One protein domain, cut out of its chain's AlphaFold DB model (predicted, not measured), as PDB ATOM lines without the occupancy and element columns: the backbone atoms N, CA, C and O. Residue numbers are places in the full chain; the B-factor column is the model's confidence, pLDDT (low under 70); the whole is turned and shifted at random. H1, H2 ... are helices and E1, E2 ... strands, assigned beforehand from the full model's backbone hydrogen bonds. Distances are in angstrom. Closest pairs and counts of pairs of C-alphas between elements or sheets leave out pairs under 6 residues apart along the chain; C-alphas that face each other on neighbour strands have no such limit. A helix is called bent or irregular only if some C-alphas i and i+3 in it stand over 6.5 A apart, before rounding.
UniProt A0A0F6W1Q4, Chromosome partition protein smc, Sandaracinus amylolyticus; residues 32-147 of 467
ATOM      1  N   GLY A  32      44.866 -17.329 144.250       68.69
ATOM      2  CA  GLY A  32      45.807 -18.250 144.906       68.69
ATOM      3  C   GLY A  32      45.132 -19.056 146.021       68.69
ATOM      4  O   GLY A  32      45.429 -20.234 146.182       68.69
ATOM      5  N   GLU A  33      44.153 -18.453 146.697       77.50
ATOM      6  CA  GLU A  33      43.489 -18.993 147.886       77.50
ATOM      7  C   GLU A  33      42.683 -20.265 147.590       77.50
ATOM      8  O   GLU A  33      42.775 -21.232 148.338       77.50
ATOM      9  N   VAL A  34      41.941 -20.322 146.473       81.12
ATOM     10  CA  VAL A  34      41.195 -21.544 146.101       81.12
ATOM     11  C   VAL A  34      42.148 -22.706 145.824       81.12
ATOM     12  O   VAL A  34      41.866 -23.841 146.198       81.12
ATOM     13  N   ARG A  35      43.303 -22.434 145.208       79.94
ATOM     14  CA  ARG A  35      44.320 -23.461 144.944       79.94
ATOM     15  C   ARG A  35      44.983 -23.953 146.223       79.94
ATOM     16  O   ARG A  35      45.198 -25.153 146.356       79.94
ATOM     17  N   GLU A  36      45.302 -23.045 147.138       83.25
ATOM     18  CA  GLU A  36      45.876 -23.388 148.441       83.25
ATOM     19  C   GLU A  36      44.899 -24.223 149.267       83.25
ATOM     20  O   GLU A  36      45.287 -25.280 149.751       83.25
ATOM     21  N   ALA A  37      43.619 -23.840 149.309       86.19
ATOM     22  CA  ALA A  37      42.581 -24.605 149.996       86.19
ATOM     23  C   ALA A  37      42.390 -26.014 149.405       86.19
ATOM     24  O   ALA A  37      42.244 -26.983 150.147       86.19
ATOM     25  N   ILE A  38      42.424 -26.154 148.073       85.81
ATOM     26  CA  ILE A  38      42.377 -27.468 147.408       85.81
ATOM     27  C   ILE A  38      43.610 -28.306 147.780       85.81
ATOM     28  O   ILE A  38      43.475 -29.481 148.120       85.81
ATOM     29  N   GLY A  39      44.805 -27.709 147.743       84.62
ATOM     30  CA  GLY A  39      46.050 -28.388 148.106       84.62
ATOM     31  C   GLY A  39      46.103 -28.803 149.580       84.62
ATOM     32  O   GLY A  39      46.592 -29.887 149.893       84.62
ATOM     33  N   GLU A  40      45.565 -27.980 150.481       89.12
ATOM     34  CA  GLU A  40      45.433 -28.281 151.908       89.12
ATOM     35  C   GLU A  40      44.438 -29.423 152.149       89.12
ATOM     36  O   GLU A  40      44.770 -30.394 152.823       89.12
ATOM     37  N   ALA A  41      43.256 -29.381 151.530       88.94
ATOM     38  CA  ALA A  41      42.295 -30.481 151.616       88.94
ATOM     39  C   ALA A  41      42.899 -31.808 151.110       88.94
ATOM     40  O   ALA A  41      42.681 -32.861 151.714       88.94
ATOM     41  N   ALA A  42      43.696 -31.763 150.035       88.12
ATOM     42  CA  ALA A  42      44.402 -32.934 149.517       88.12
ATOM     43  C   ALA A  42      45.477 -33.449 150.485       88.12
ATOM     44  O   ALA A  42      45.558 -34.654 150.718       88.12
ATOM     45  N   SER A  43      46.291 -32.564 151.071       88.75
ATOM     46  CA  SER A  43      47.352 -32.962 152.010       88.75
ATOM     47  C   SER A  43      46.796 -33.529 153.320       88.75
ATOM     48  O   SER A  43      47.403 -34.423 153.910       88.75
ATOM     49  N   LEU A  44      45.604 -33.080 153.723       92.81
ATOM     50  CA  LEU A  44      44.837 -33.620 154.847       92.81
ATOM     51  C   LEU A  44      44.092 -34.927 154.512       92.81
ATOM     52  O   LEU A  44      43.419 -35.479 155.382       92.81
ATOM     53  N   GLY A  45      44.173 -35.424 153.271       89.94
ATOM     54  CA  GLY A  45      43.495 -36.648 152.833       89.94
ATOM     55  C   GLY A  45      41.969 -36.528 152.748       89.94
ATOM     56  O   GLY A  45      41.274 -37.540 152.776       89.94
ATOM     57  N   GLN A  46      41.436 -35.304 152.668       92.56
ATOM     58  CA  GLN A  46      39.992 -35.047 152.594       92.56
ATOM     59  C   GLN A  46      39.430 -35.234 151.181       92.56
ATOM     60  O   GLN A  46      38.229 -35.445 151.025       92.56
ATOM     61  N   ILE A  47      40.292 -35.156 150.164       92.06
ATOM     62  CA  ILE A  47      39.953 -35.390 148.760       92.06
ATOM     63  C   ILE A  47      40.910 -36.411 148.149       92.06
ATOM     64  O   ILE A  47      42.108 -36.418 148.443       92.06
ATOM     65  N   ALA A  48      40.375 -37.282 147.296       90.38
ATOM     66  CA  ALA A  48      41.167 -38.269 146.570       90.38
ATOM     67  C   ALA A  48      42.048 -37.600 145.496       90.38
ATOM     68  O   ALA A  48      41.806 -36.465 145.084       90.38
ATOM     69  N   ALA A  49      43.093 -38.293 145.033       87.25
ATOM     70  CA  ALA A  49      44.067 -37.727 144.094       87.25
ATOM     71  C   ALA A  49      43.462 -37.380 142.718       87.25
ATOM     72  O   ALA A  49      43.831 -36.374 142.115       87.25
ATOM     73  N   ASP A  50      42.523 -38.190 142.236       84.88
ATOM     74  CA  ASP A  50      41.769 -37.964 141.002       84.88
ATOM     75  C   ASP A  50      40.797 -36.783 141.137       84.88
ATOM     76  O   ASP A  50      40.731 -35.922 140.256       84.88
ATOM     77  N   GLU A  51      40.094 -36.689 142.267       88.12
ATOM     78  CA  GLU A  51      39.254 -35.540 142.601       88.12
ATOM     79  C   GLU A  51      40.084 -34.253 142.696       88.12
ATOM     80  O   GLU A  51      39.716 -33.242 142.096       88.12
ATOM     81  N   HIS A  52      41.246 -34.301 143.350       87.75
ATOM     82  CA  HIS A  52      42.198 -33.193 143.415       87.75
ATOM     83  C   HIS A  52      42.656 -32.754 142.014       87.75
ATOM     84  O   HIS A  52      42.578 -31.563 141.690       87.75
ATOM     85  N   ALA A  53      43.061 -33.699 141.155       84.12
ATOM     86  CA  ALA A  53      43.431 -33.414 139.767       84.12
ATOM     87  C   ALA A  53      42.292 -32.698 139.021       84.12
ATOM     88  O   ALA A  53      42.518 -31.704 138.329       84.12
ATOM     89  N   ALA A  54      41.052 -33.167 139.205       83.69
ATOM     90  CA  ALA A  54      39.871 -32.596 138.566       83.69
ATOM     91  C   ALA A  54      39.549 -31.194 139.053       83.69
ATOM     92  O   ALA A  54      39.274 -30.310 138.241       83.69
ATOM     93  N   MET A  55      39.627 -30.956 140.358       86.38
ATOM     94  CA  MET A  55      39.425 -29.625 140.919       86.38
ATOM     95  C   MET A  55      40.458 -28.633 140.375       86.38
ATOM     96  O   MET A  55      40.076 -27.550 139.926       86.38
ATOM     97  N   LEU A  56      41.740 -29.010 140.322       84.00
ATOM     98  CA  LEU A  56      42.789 -28.162 139.750       84.00
ATOM     99  C   LEU A  56      42.589 -27.903 138.254       84.00
ATOM    100  O   LEU A  56      42.812 -26.782 137.798       84.00
ATOM    101  N   ALA A  57      42.131 -28.892 137.487       79.56
ATOM    102  CA  ALA A  57      41.827 -28.709 136.071       79.56
ATOM    103  C   ALA A  57      40.659 -27.736 135.845       79.56
ATOM    104  O   ALA A  57      40.744 -26.870 134.970       79.56
ATOM    105  N   HIS A  58      39.600 -27.818 136.658       80.94
ATOM    106  CA  HIS A  58      38.479 -26.871 136.605       80.94
ATOM    107  C   HIS A  58      38.908 -25.454 136.986       80.94
ATOM    108  O   HIS A  58      38.483 -24.499 136.340       80.94
ATOM    109  N   VAL A  59      39.785 -25.313 137.984       81.44
ATOM    110  CA  VAL A  59      40.375 -24.021 138.363       81.44
ATOM    111  C   VAL A  59      41.245 -23.459 137.240       81.44
ATOM    112  O   VAL A  59      41.088 -22.299 136.873       81.44
ATOM    113  N   ALA A  60      42.118 -24.277 136.644       79.00
ATOM    114  CA  ALA A  60      42.962 -23.863 135.526       79.00
ATOM    115  C   ALA A  60      42.121 -23.379 134.335       79.00
ATOM    116  O   ALA A  60      42.422 -22.344 133.744       79.00
ATOM    117  N   ARG A  61      41.031 -24.091 134.021       77.00
ATOM    118  CA  ARG A  61      40.070 -23.685 132.993       77.00
ATOM    119  C   ARG A  61      39.392 -22.363 133.342       77.00
ATOM    120  O   ARG A  61      39.399 -21.461 132.520       77.00
ATOM    121  N   ALA A  62      38.836 -22.235 134.546       77.06
ATOM    122  CA  ALA A  62      38.157 -21.009 134.966       77.06
ATOM    123  C   ALA A  62      39.093 -19.793 134.904       77.06
ATOM    124  O   ALA A  62      38.696 -18.731 134.433       77.06
ATOM    125  N   ALA A  63      40.348 -19.976 135.315       77.12
ATOM    126  CA  ALA A  63      41.379 -18.952 135.253       77.12
ATOM    127  C   ALA A  63      41.727 -18.570 133.801       77.12
ATOM    128  O   ALA A  63      41.834 -17.389 133.480       77.12
ATOM    129  N   ARG A  64      41.843 -19.556 132.902       77.88
ATOM    130  CA  ARG A  64      42.000 -19.323 131.459       77.88
ATOM    131  C   ARG A  64      40.820 -18.550 130.875       77.88
ATOM    132  O   ARG A  64      41.034 -17.541 130.209       77.88
ATOM    133  N   ASP A  65      39.597 -18.999 131.139       74.44
ATOM    134  CA  ASP A  65      38.372 -18.372 130.637       74.44
ATOM    135  C   ASP A  65      38.263 -16.918 131.135       74.44
ATOM    136  O   ASP A  65      37.860 -16.033 130.381       74.44
ATOM    137  N   GLU A  66      38.688 -16.636 132.371       75.25
ATOM    138  CA  GLU A  66      38.769 -15.277 132.913       75.25
ATOM    139  C   GLU A  66      39.787 -14.409 132.160       75.25
ATOM    140  O   GLU A  66      39.461 -13.285 131.774       75.25
ATOM    141  N   VAL A  67      41.004 -14.906 131.920       78.69
ATOM    142  CA  VAL A  67      42.030 -14.173 131.158       78.69
ATOM    143  C   VAL A  67      41.521 -13.845 129.750       78.69
ATOM    144  O   VAL A  67      41.527 -12.678 129.350       78.69
ATOM    145  N   LEU A  68      41.002 -14.846 129.034       73.31
ATOM    146  CA  LEU A  68      40.476 -14.672 127.678       73.31
ATOM    147  C   LEU A  68      39.258 -13.734 127.649       73.31
ATOM    148  O   LEU A  68      39.117 -12.918 126.738       73.31
ATOM    149  N   SER A  69      38.387 -13.801 128.659       71.06
ATOM    150  CA  SER A  69      37.231 -12.909 128.774       71.06
ATOM    151  C   SER A  69      37.648 -11.455 129.022       71.06
ATOM    152  O   SER A  69      37.153 -10.560 128.337       71.06
ATOM    153  N   ARG A  70      38.602 -11.202 129.933       75.25
ATOM    154  CA  ARG A  70      39.108  -9.846 130.237       75.25
ATOM    155  C   ARG A  70      39.753  -9.177 129.030       75.25
ATOM    156  O   ARG A  70      39.589  -7.976 128.839       75.25
ATOM    157  N   ALA A  71      40.454  -9.947 128.205       70.25
ATOM    158  CA  ALA A  71      41.087  -9.432 126.998       70.25
ATOM    159  C   ALA A  71      40.088  -9.118 125.863       70.25
ATOM    160  O   ALA A  71      40.494  -8.639 124.805       70.25
ATOM    161  N   GLY A  72      38.789  -9.398 126.051       64.81
ATOM    162  CA  GLY A  72      37.785  -9.309 124.985       64.81
ATOM    163  C   GLY A  72      37.993 -10.356 123.887       64.81
ATOM    164  O   GLY A  72      37.446 -10.231 122.797       64.81
ATOM    165  N   VAL A  73      38.802 -11.377 124.178       60.81
ATOM    166  CA  VAL A  73      39.237 -12.424 123.249       60.81
ATOM    167  C   VAL A  73      38.210 -13.549 123.174       60.81
ATOM    168  O   VAL A  73      38.170 -14.266 122.179       60.81
ATOM    169  N   SER A  74      37.360 -13.698 124.196       54.16
ATOM    170  CA  SER A  74      36.494 -14.874 124.309       54.16
ATOM    171  C   SER A  74      35.363 -14.941 123.285       54.16
ATOM    172  O   SER A  74      34.761 -15.996 123.189       54.16
ATOM    173  N   ALA A  75      35.060 -13.870 122.544       61.47
ATOM    174  CA  ALA A  75      34.041 -13.892 121.499       61.47
ATOM    175  C   ALA A  75      33.973 -12.566 120.746       61.47
ATOM    176  O   ALA A  75      33.494 -11.569 121.290       61.47
ATOM    177  N   LEU A  76      34.339 -12.546 119.465       69.06
ATOM    178  CA  LEU A  76      33.880 -11.453 118.612       69.06
ATOM    179  C   LEU A  76      32.358 -11.576 118.476       69.06
ATOM    180  O   LEU A  76      31.886 -12.627 118.049       69.06
ATOM    181  N   PRO A  77      31.559 -10.567 118.860       76.88
ATOM    182  CA  PRO A  77      30.118 -10.690 118.737       76.88
ATOM    183  C   PRO A  77      29.748 -10.717 117.253       76.88
ATOM    184  O   PRO A  77      30.200  -9.872 116.484       76.88
ATOM    185  N   ILE A  78      28.892 -11.651 116.838       78.25
ATOM    186  CA  ILE A  78      28.471 -11.758 115.428       78.25
ATOM    187  C   ILE A  78      27.715 -10.516 114.936       78.25
ATOM    188  O   ILE A  78      27.696 -10.224 113.740       78.25
ATOM    189  N   ASP A  79      27.124  -9.777 115.877       83.94
ATOM    190  CA  ASP A  79      26.407  -8.523 115.652       83.94
ATOM    191  C   ASP A  79      27.363  -7.307 115.602       83.94
ATOM    192  O   ASP A  79      26.915  -6.176 115.398       83.94
ATOM    193  N   ALA A  80      28.681  -7.511 115.781       82.75
ATOM    194  CA  ALA A  80      29.681  -6.459 115.611       82.75
ATOM    195  C   ALA A  80      29.547  -5.847 114.217       82.75
ATOM    196  O   ALA A  80      29.550  -6.560 113.214       82.75
ATOM    197  N   THR A  81      29.410  -4.525 114.160       86.62
ATOM    198  CA  THR A  81      29.221  -3.806 112.902       86.62
ATOM    199  C   THR A  81      30.552  -3.257 112.403       86.62
ATOM    200  O   THR A  81      31.259  -2.574 113.141       86.62
ATOM    201  N   ILE A  82      30.864  -3.534 111.140       84.75
ATOM    202  CA  ILE A  82      32.006  -3.002 110.397       84.75
ATOM    203  C   ILE A  82      31.448  -2.165 109.246       84.75
ATOM    204  O   ILE A  82      30.475  -2.554 108.598       84.75
ATOM    205  N   VAL A  83      32.022  -0.987 109.007       85.50
ATOM    206  CA  VAL A  83      31.609  -0.115 107.901       85.50
ATOM    207  C   VAL A  83      32.468  -0.432 106.684       85.50
ATOM    208  O   VAL A  83      33.676  -0.231 106.722       85.50
ATOM    209  N   ILE A  84      31.844  -0.889 105.598       82.56
ATOM    210  CA  ILE A  84      32.516  -1.183 104.325       82.56
ATOM    211  C   ILE A  84      31.870  -0.336 103.241       82.56
ATOM    212  O   ILE A  84      30.649  -0.351 103.090       82.56
ATOM    213  N   ALA A  85      32.683   0.418 102.497       81.81
ATOM    214  CA  ALA A  85      32.207   1.322 101.446       81.81
ATOM    215  C   ALA A  85      31.059   2.254 101.914       81.81
ATOM    216  O   ALA A  85      30.117   2.527 101.176       81.81
ATOM    217  N   GLY A  86      31.119   2.713 103.172       85.12
ATOM    218  CA  GLY A  86      30.109   3.588 103.778       85.12
ATOM    219  C   GLY A  86      28.835   2.890 104.271       85.12
ATOM    220  O   GLY A  86      27.973   3.559 104.839       85.12
ATOM    221  N   ALA A  87      28.707   1.568 104.115       87.56
ATOM    222  CA  ALA A  87      27.559   0.800 104.587       87.56
ATOM    223  C   ALA A  87      27.910  -0.031 105.838       87.56
ATOM    224  O   ALA A  87      28.899  -0.770 105.821       87.56
ATOM    225  N   PRO A  88      27.111   0.038 106.920       89.62
ATOM    226  CA  PRO A  88      27.286  -0.838 108.071       89.62
ATOM    227  C   PRO A  88      26.906  -2.280 107.713       89.62
ATOM    228  O   PRO A  88      25.824  -2.545 107.183       89.62
ATOM    229  N   ARG A  89      27.786  -3.227 108.035       88.69
ATOM    230  CA  ARG A  89      27.586  -4.672 107.876       88.69
ATOM    231  C   ARG A  89      27.908  -5.380 109.186       88.69
ATOM    232  O   ARG A  89      28.881  -5.028 109.844       88.69
ATOM    233  N   THR A  90      27.107  -6.369 109.575       88.25
ATOM    234  CA  THR A  90      27.436  -7.213 110.732       88.25
ATOM    235  C   THR A  90      28.509  -8.227 110.358       88.25
ATOM    236  O   THR A  90      28.591  -8.644 109.205       88.25
ATOM    237  N   LEU A  91      29.300  -8.675 111.329       81.50
ATOM    238  CA  LEU A  91      30.335  -9.679 111.103       81.50
ATOM    239  C   LEU A  91      29.753 -11.014 110.604       81.50
ATOM    240  O   LEU A  91      30.321 -11.631 109.707       81.50
ATOM    241  N   ALA A  92      28.574 -11.415 111.097       81.12
ATOM    242  CA  ALA A  92      27.824 -12.540 110.526       81.12
ATOM    243  C   ALA A  92      27.432 -12.310 109.059       81.12
ATOM    244  O   ALA A  92      27.559 -13.223 108.244       81.12
ATOM    245  N   GLY A  93      26.965 -11.103 108.718       83.94
ATOM    246  CA  GLY A  93      26.642 -10.740 107.338       83.94
ATOM    247  C   GLY A  93      27.868 -10.824 106.434       83.94
ATOM    248  O   GLY A  93      27.791 -11.408 105.361       83.94
ATOM    249  N   LEU A  94      29.019 -10.350 106.911       83.50
ATOM    250  CA  LEU A  94      30.277 -10.425 106.172       83.50
ATOM    251  C   LEU A  94      30.766 -11.853 105.989       83.50
ATOM    252  O   LEU A  94      31.203 -12.196 104.898       83.50
ATOM    253  N   LEU A  95      30.670 -12.705 107.012       78.81
ATOM    254  CA  LEU A  95      30.996 -14.123 106.854       78.81
ATOM    255  C   LEU A  95      30.086 -14.784 105.820       78.81
ATOM    256  O   LEU A  95      30.560 -15.545 104.982       78.81
ATOM    257  N   HIS A  96      28.788 -14.485 105.856       79.00
ATOM    258  CA  HIS A  96      27.858 -15.004 104.863       79.00
ATOM    259  C   HIS A  96      28.214 -14.514 103.455       79.00
ATOM    260  O   HIS A  96      28.301 -15.323 102.533       79.00
ATOM    261  N   ASP A  97      28.496 -13.220 103.295       83.25
ATOM    262  CA  ASP A  97      28.871 -12.635 102.010       83.25
ATOM    263  C   ASP A  97      30.187 -13.233 101.489       83.25
ATOM    264  O   ASP A  97      30.259 -13.669 100.341       83.25
ATOM    265  N   ALA A  98      31.198 -13.363 102.348       77.56
ATOM    266  CA  ALA A  98      32.487 -13.970 102.022       77.56
ATOM    267  C   ALA A  98      32.359 -15.424 101.532       77.56
ATOM    268  O   ALA A  98      33.158 -15.862 100.700       77.56
ATOM    269  N   LEU A  99      31.364 -16.163 102.036       73.81
ATOM    270  CA  LEU A  99      31.148 -17.583 101.747       73.81
ATOM    271  C   LEU A  99      30.112 -17.854 100.653       73.81
ATOM    272  O   LEU A  99      30.129 -18.933 100.066       73.81
ATOM    273  N   ALA A 100      29.175 -16.939 100.401       73.00
ATOM    274  CA  ALA A 100      27.995 -17.239  99.590       73.00
ATOM    275  C   ALA A 100      27.573 -16.126  98.620       73.00
ATOM    276  O   ALA A 100      26.711 -16.380  97.776       73.00
ATOM    277  N   HIS A 101      28.162 -14.924  98.669       80.19
ATOM    278  CA  HIS A 101      27.705 -13.820  97.818       80.19
ATOM    279  C   HIS A 101      27.885 -14.151  96.322       80.19
ATOM    280  O   HIS A 101      28.931 -14.665  95.945       80.19
ATOM    281  N   PRO A 102      26.932 -13.894  95.414       75.19
ATOM    282  CA  PRO A 102      27.091 -14.254  93.997       75.19
ATOM    283  C   PRO A 102      28.200 -13.458  93.280       75.19
ATOM    284  O   PRO A 102      28.881 -13.996  92.412       75.19
ATOM    285  N   ASP A 103      28.403 -12.193  93.653       81.44
ATOM    286  CA  ASP A 103      29.473 -11.331  93.126       81.44
ATOM    287  C   ASP A 103      30.820 -11.589  93.828       81.44
ATOM    288  O   ASP A 103      30.939 -11.389  95.039       81.44
ATOM    289  N   LEU A 104      31.842 -11.969  93.051       77.19
ATOM    290  CA  LEU A 104      33.216 -12.198  93.516       77.19
ATOM    291  C   LEU A 104      33.861 -10.956  94.143       77.19
ATOM    292  O   LEU A 104      34.638 -11.093  95.084       77.19
ATOM    293  N   ARG A 105      33.539  -9.746  93.666       82.19
ATOM    294  CA  ARG A 105      34.081  -8.508  94.251       82.19
ATOM    295  C   ARG A 105      33.549  -8.283  95.658       82.19
ATOM    296  O   ARG A 105      34.309  -7.912  96.542       82.19
ATOM    297  N   GLN A 106      32.262  -8.542  95.872       83.75
ATOM    298  CA  GLN A 106      31.655  -8.443  97.201       83.75
ATOM    299  C   GLN A 106      32.202  -9.513  98.149       83.75
ATOM    300  O   GLN A 106      32.439  -9.209  99.314       83.75
ATOM    301  N   ARG A 107      32.488 -10.728  97.651       78.81
ATOM    302  CA  ARG A 107      33.204 -11.741  98.446       78.81
ATOM    303  C   ARG A 107      34.566 -11.231  98.895       78.81
ATOM    304  O   ARG A 107      34.854 -11.302 100.081       78.81
ATOM    305  N   ALA A 108      35.372 -10.715  97.966       77.94
ATOM    306  CA  ALA A 108      36.702 -10.197  98.273       77.94
ATOM    307  C   ALA A 108      36.637  -9.052  99.297       77.94
ATOM    308  O   ALA A 108      37.304  -9.116 100.318       77.94
ATOM    309  N   LEU A 109      35.737  -8.080  99.105       83.88
ATOM    310  CA  LEU A 109      35.534  -6.983 100.060       83.88
ATOM    311  C   LEU A 109      35.131  -7.473 101.458       83.88
ATOM    312  O   LEU A 109      35.611  -6.948 102.461       83.88
ATOM    313  N   ALA A 110      34.241  -8.465 101.537       82.31
ATOM    314  CA  ALA A 110      33.849  -9.051 102.812       82.31
ATOM    315  C   ALA A 110      35.017  -9.802 103.472       82.31
ATOM    316  O   ALA A 110      35.207  -9.688 104.682       82.31
ATOM    317  N   GLN A 111      35.816 -10.529 102.683       75.94
ATOM    318  CA  GLN A 111      37.006 -11.238 103.152       75.94
ATOM    319  C   GLN A 111      38.060 -10.274 103.704       75.94
ATOM    320  O   GLN A 111      38.495 -10.462 104.839       75.94
ATOM    321  N   ASP A 112      38.387  -9.218 102.957       79.06
ATOM    322  CA  ASP A 112      39.357  -8.193 103.357       79.06
ATOM    323  C   ASP A 112      38.942  -7.526 104.678       79.06
ATOM    324  O   ASP A 112      39.754  -7.353 105.584       79.06
ATOM    325  N   ALA A 113      37.653  -7.213 104.841       81.50
ATOM    326  CA  ALA A 113      37.147  -6.589 106.061       81.50
ATOM    327  C   ALA A 113      37.179  -7.520 107.285       81.50
ATOM    328  O   ALA A 113      37.467  -7.075 108.401       81.50
ATOM    329  N   ILE A 114      36.878  -8.812 107.101       75.12
ATOM    330  CA  ILE A 114      37.001  -9.807 108.176       75.12
ATOM    331  C   ILE A 114      38.466  -9.969 108.567       75.12
ATOM    332  O   ILE A 114      38.774 -10.040 109.756       75.12
ATOM    333  N   GLU A 115      39.368 -10.027 107.589       72.94
ATOM    334  CA  GLU A 115      40.794 -10.162 107.844       72.94
ATOM    335  C   GLU A 115      41.356  -8.944 108.572       72.94
ATOM    336  O   GLU A 115      42.045  -9.108 109.581       72.94
ATOM    337  N   GLU A 116      41.033  -7.732 108.115       76.44
ATOM    338  CA  GLU A 116      41.454  -6.502 108.779       76.44
ATOM    339  C   GLU A 116      41.027  -6.541 110.250       76.44
ATOM    340  O   GLU A 116      41.849  -6.333 111.146       76.44
ATOM    341  N   ARG A 117      39.774  -6.926 110.516       76.06
ATOM    342  CA  ARG A 117      39.273  -7.060 111.883       76.06
ATOM    343  C   ARG A 117      40.011  -8.133 112.684       76.06
ATOM    344  O   ARG A 117      40.445  -7.869 113.804       76.06
ATOM    345  N   ALA A 118      40.179  -9.327 112.121       69.50
ATOM    346  CA  ALA A 118      40.888 -10.423 112.774       69.50
ATOM    347  C   ALA A 118      42.343 -10.041 113.093       69.50
ATOM    348  O   ALA A 118      42.856 -10.389 114.154       69.50
ATOM    349  N   SER A 119      42.999  -9.282 112.211       69.19
ATOM    350  CA  SER A 119      44.370  -8.804 112.402       69.19
ATOM    351  C   SER A 119      44.492  -7.814 113.567       69.19
ATOM    352  O   SER A 119      45.453  -7.902 114.335       69.19
ATOM    353  N   GLN A 120      43.498  -6.934 113.745       73.12
ATOM    354  CA  GLN A 120      43.441  -5.963 114.841       73.12
ATOM    355  C   GLN A 120      43.282  -6.655 116.199       73.12
ATOM    356  O   GLN A 120      43.933  -6.272 117.173       73.12
ATOM    357  N   ASP A 121      42.450  -7.696 116.263       70.56
ATOM    358  CA  ASP A 121      42.176  -8.407 117.513       70.56
ATOM    359  C   ASP A 121      43.269  -9.446 117.844       70.56
ATOM    360  O   ASP A 121      43.533  -9.730 119.014       70.56
ATOM    361  N   ARG A 122      44.000  -9.949 116.842       68.88
ATOM    362  CA  ARG A 122      44.994 -11.030 116.974       68.88
ATOM    363  C   ARG A 122      46.073 -10.794 118.026       68.88
ATOM    364  O   ARG A 122      46.367 -11.718 118.778       68.88
ATOM    365  N   ALA A 123      46.713  -9.625 118.042       68.88
ATOM    366  CA  ALA A 123      47.820  -9.374 118.973       68.88
ATOM    367  C   ALA A 123      47.344  -9.517 120.427       68.88
ATOM    368  O   ALA A 123      47.972 -10.213 121.221       68.88
ATOM    369  N   ARG A 124      46.158  -8.968 120.722       71.06
ATOM    370  CA  ARG A 124      45.491  -9.116 122.020       71.06
ATOM    371  C   ARG A 124      45.116 -10.569 122.305       71.06
ATOM    372  O   ARG A 124      45.282 -11.022 123.430       71.06
ATOM    373  N   MET A 125      44.645 -11.312 121.296       70.75
ATOM    374  CA  MET A 125      44.332 -12.742 121.439       70.75
ATOM    375  C   MET A 125      45.557 -13.586 121.792       70.75
ATOM    376  O   MET A 125      45.450 -14.466 122.641       70.75
ATOM    377  N   LEU A 126      46.698 -13.342 121.144       71.00
ATOM    378  CA  LEU A 126      47.936 -14.077 121.405       71.00
ATOM    379  C   LEU A 126      48.505 -13.740 122.785       71.00
ATOM    380  O   LEU A 126      48.836 -14.656 123.525       71.00
ATOM    381  N   GLU A 127      48.533 -12.463 123.164       74.44
ATOM    382  CA  GLU A 127      49.007 -12.038 124.487       74.44
ATOM    383  C   GLU A 127      48.144 -12.618 125.616       74.44
ATOM    384  O   GLU A 127      48.658 -13.249 126.539       74.44
ATOM    385  N   ALA A 128      46.817 -12.490 125.508       75.06
ATOM    386  CA  ALA A 128      45.888 -13.066 126.478       75.06
ATOM    387  C   ALA A 128      46.010 -14.589 126.555       75.06
ATOM    388  O   ALA A 128      45.808 -15.196 127.605       75.06
ATOM    389  N   ARG A 129      46.336 -15.226 125.431       72.44
ATOM    390  CA  ARG A 129      46.566 -16.659 125.391       72.44
ATOM    391  C   ARG A 129      47.854 -17.042 126.106       72.44
ATOM    392  O   ARG A 129      47.807 -17.957 126.917       72.44
ATOM    393  N   ASP A 130      48.963 -16.372 125.820       75.75
ATOM    394  CA  ASP A 130      50.241 -16.659 126.468       75.75
ATOM    395  C   ASP A 130      50.118 -16.454 127.993       75.75
ATOM    396  O   ASP A 130      50.588 -17.287 128.770       75.75
ATOM    397  N   GLU A 131      49.382 -15.422 128.434       79.62
ATOM    398  CA  GLU A 131      49.022 -15.222 129.846       79.62
ATOM    399  C   GLU A 131      48.183 -16.391 130.398       79.62
ATOM    400  O   GLU A 131      48.485 -16.932 131.468       79.62
ATOM    401  N   ALA A 132      47.139 -16.806 129.676       76.69
ATOM    402  CA  ALA A 132      46.256 -17.884 130.104       76.69
ATOM    403  C   ALA A 132      46.977 -19.237 130.183       76.69
ATOM    404  O   ALA A 132      46.815 -19.970 131.160       76.69
ATOM    405  N   ASP A 133      47.791 -19.562 129.182       76.19
ATOM    406  CA  ASP A 133      48.536 -20.814 129.095       76.19
ATOM    407  C   ASP A 133      49.631 -20.850 130.187       76.19
ATOM    408  O   ASP A 133      49.785 -21.869 130.868       76.19
ATOM    409  N   ALA A 134      50.302 -19.723 130.474       79.62
ATOM    410  CA  ALA A 134      51.220 -19.599 131.612       79.62
ATOM    411  C   ALA A 134      50.510 -19.805 132.966       79.62
ATOM    412  O   ALA A 134      51.044 -20.458 133.872       79.62
ATOM    413  N   LEU A 135      49.288 -19.285 133.115       78.12
ATOM    414  CA  LEU A 135      48.486 -19.453 134.326       78.12
ATOM    415  C   LEU A 135      48.032 -20.908 134.513       78.12
ATOM    416  O   LEU A 135      48.151 -21.445 135.618       78.12
ATOM    417  N   VAL A 136      47.582 -21.564 133.440       77.94
ATOM    418  CA  VAL A 136      47.240 -22.995 133.424       77.94
ATOM    419  C   VAL A 136      48.457 -23.841 133.787       77.94
ATOM    420  O   VAL A 136      48.356 -24.702 134.663       77.94
ATOM    421  N   ALA A 137      49.618 -23.575 133.181       79.38
ATOM    422  CA  ALA A 137      50.863 -24.278 133.485       79.38
ATOM    423  C   ALA A 137      51.243 -24.132 134.967       79.38
ATOM    424  O   ALA A 137      51.569 -25.119 135.626       79.38
ATOM    425  N   LYS A 138      51.105 -22.925 135.533       80.94
ATOM    426  CA  LYS A 138      51.341 -22.666 136.962       80.94
ATOM    427  C   LYS A 138      50.384 -23.441 137.873       80.94
ATOM    428  O   LYS A 138      50.799 -23.876 138.945       80.94
ATOM    429  N   VAL A 139      49.113 -23.590 137.486       77.44
ATOM    430  CA  VAL A 139      48.133 -24.389 138.246       77.44
ATOM    431  C   VAL A 139      48.495 -25.876 138.181       77.44
ATOM    432  O   VAL A 139      48.484 -26.549 139.208       77.44
ATOM    433  N   ARG A 140      48.870 -26.376 136.997       74.25
ATOM    434  CA  ARG A 140      49.186 -27.794 136.764       74.25
ATOM    435  C   ARG A 140      50.493 -28.250 137.403       74.25
ATOM    436  O   ARG A 140      50.531 -29.346 137.945       74.25
ATOM    437  N   ALA A 141      51.532 -27.414 137.413       79.12
ATOM    438  CA  ALA A 141      52.863 -27.773 137.920       79.12
ATOM    439  C   ALA A 141      52.898 -28.212 139.401       79.12
ATOM    440  O   ALA A 141      53.909 -28.736 139.859       79.12
ATOM    441  N   ARG A 142      51.823 -27.975 140.163       70.19
ATOM    442  CA  ARG A 142      51.711 -28.313 141.592       70.19
ATOM    443  C   ARG A 142      50.735 -29.459 141.881       70.19
ATOM    444  O   ARG A 142      50.585 -29.829 143.041       70.19
ATOM    445  N   GLY A 143      50.054 -29.978 140.861       70.44
ATOM    446  CA  GLY A 143      49.016 -30.997 140.999       70.44
ATOM    447  C   GLY A 143      49.457 -32.383 140.526       70.44
ATOM    448  O   GLY A 143      50.437 -32.500 139.789       70.44
ATOM    449  N   PRO A 144      48.733 -33.444 140.916       75.56
ATOM    450  CA  PRO A 144      48.884 -34.753 140.289       75.56
ATOM    451  C   PRO A 144      48.596 -34.670 138.782       75.56
ATOM    452  O   PRO A 144      47.746 -33.887 138.345       75.56
ATOM    453  N   LYS A 145      49.285 -35.510 137.995       74.50
ATOM    454  CA  LYS A 145      48.958 -35.690 136.578       74.50
ATOM    455  C   LYS A 145      47.523 -36.156 136.452       74.50
ATOM    456  O   LYS A 145      47.059 -36.998 137.221       74.50
ATOM    457  N   SER A 146      46.832 -35.632 135.458       72.81
ATOM    458  CA  SER A 146      45.475 -36.064 135.198       72.81
ATOM    459  C   SER A 146      45.376 -37.110 134.118       72.81
ATOM    460  O   SER A 146      46.183 -37.095 133.194       72.81
ATOM    461  N   ALA A 147      44.284 -37.877 134.140       71.38
ATOM    462  CA  ALA A 147      43.900 -38.733 133.024       71.38
ATOM    463  C   ALA A 147      43.827 -37.967 131.687       71.38
ATOM    464  O   ALA A 147      44.098 -38.539 130.643       71.38
TER     465      ALA A 147
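This is residues 32 to 147 of the 467 residues of the protein "Chromosome partition protein smc" of Sandaracinus amylolyticus (UniProt A0A0F6W1Q4). What shape is it? It is a rod: strand hairpin E1 E2 and H3 pack on one arm of long bent helix H4; H2 packs on the other, and H1 folds back on H2. What builds it? The 116 printed residues, mostly helix, run H1 H2 E1 E2 H3 H4, extended, with radius of gyration of the C-alphas 21.3 A and spans of 67 by 22 by 19 A.

Which strands? E1 is residues 81 to 84, E2 87 to 90. Which helices? H1 is residues 32 to 43, from C-alpha 32 at (45.807, -18.250, 144.906), H2 49 to 70, H3 91 to 100. H4, assigned as one helix by its hydrogen bonds, is bent, C-alphas 120 and 123 being 6.9 A apart; its arms are H4a, 104 to 120, and H4b, 123 to C-alpha 140 at (49.186, -27.794, 136.764).

How do strands pair? E1 and E2 are antiparallel, N 82 and O 89 within hydrogen-bond range at 2.8 A. What touches H4? H3 touches H4a, closest C-alphas Ala 98 and Arg 107, 4.3 A; H2 touches H4b, closest C-alphas Arg 64 and Ala 132, 4.7 A. Every O i to N i+4 pair in H1, H2, H3, H4a and H4b is within range.

Any cut? The printed part has no cut and no long link. Where is confidence low? Ten residues are under 70, among them 72 to 76.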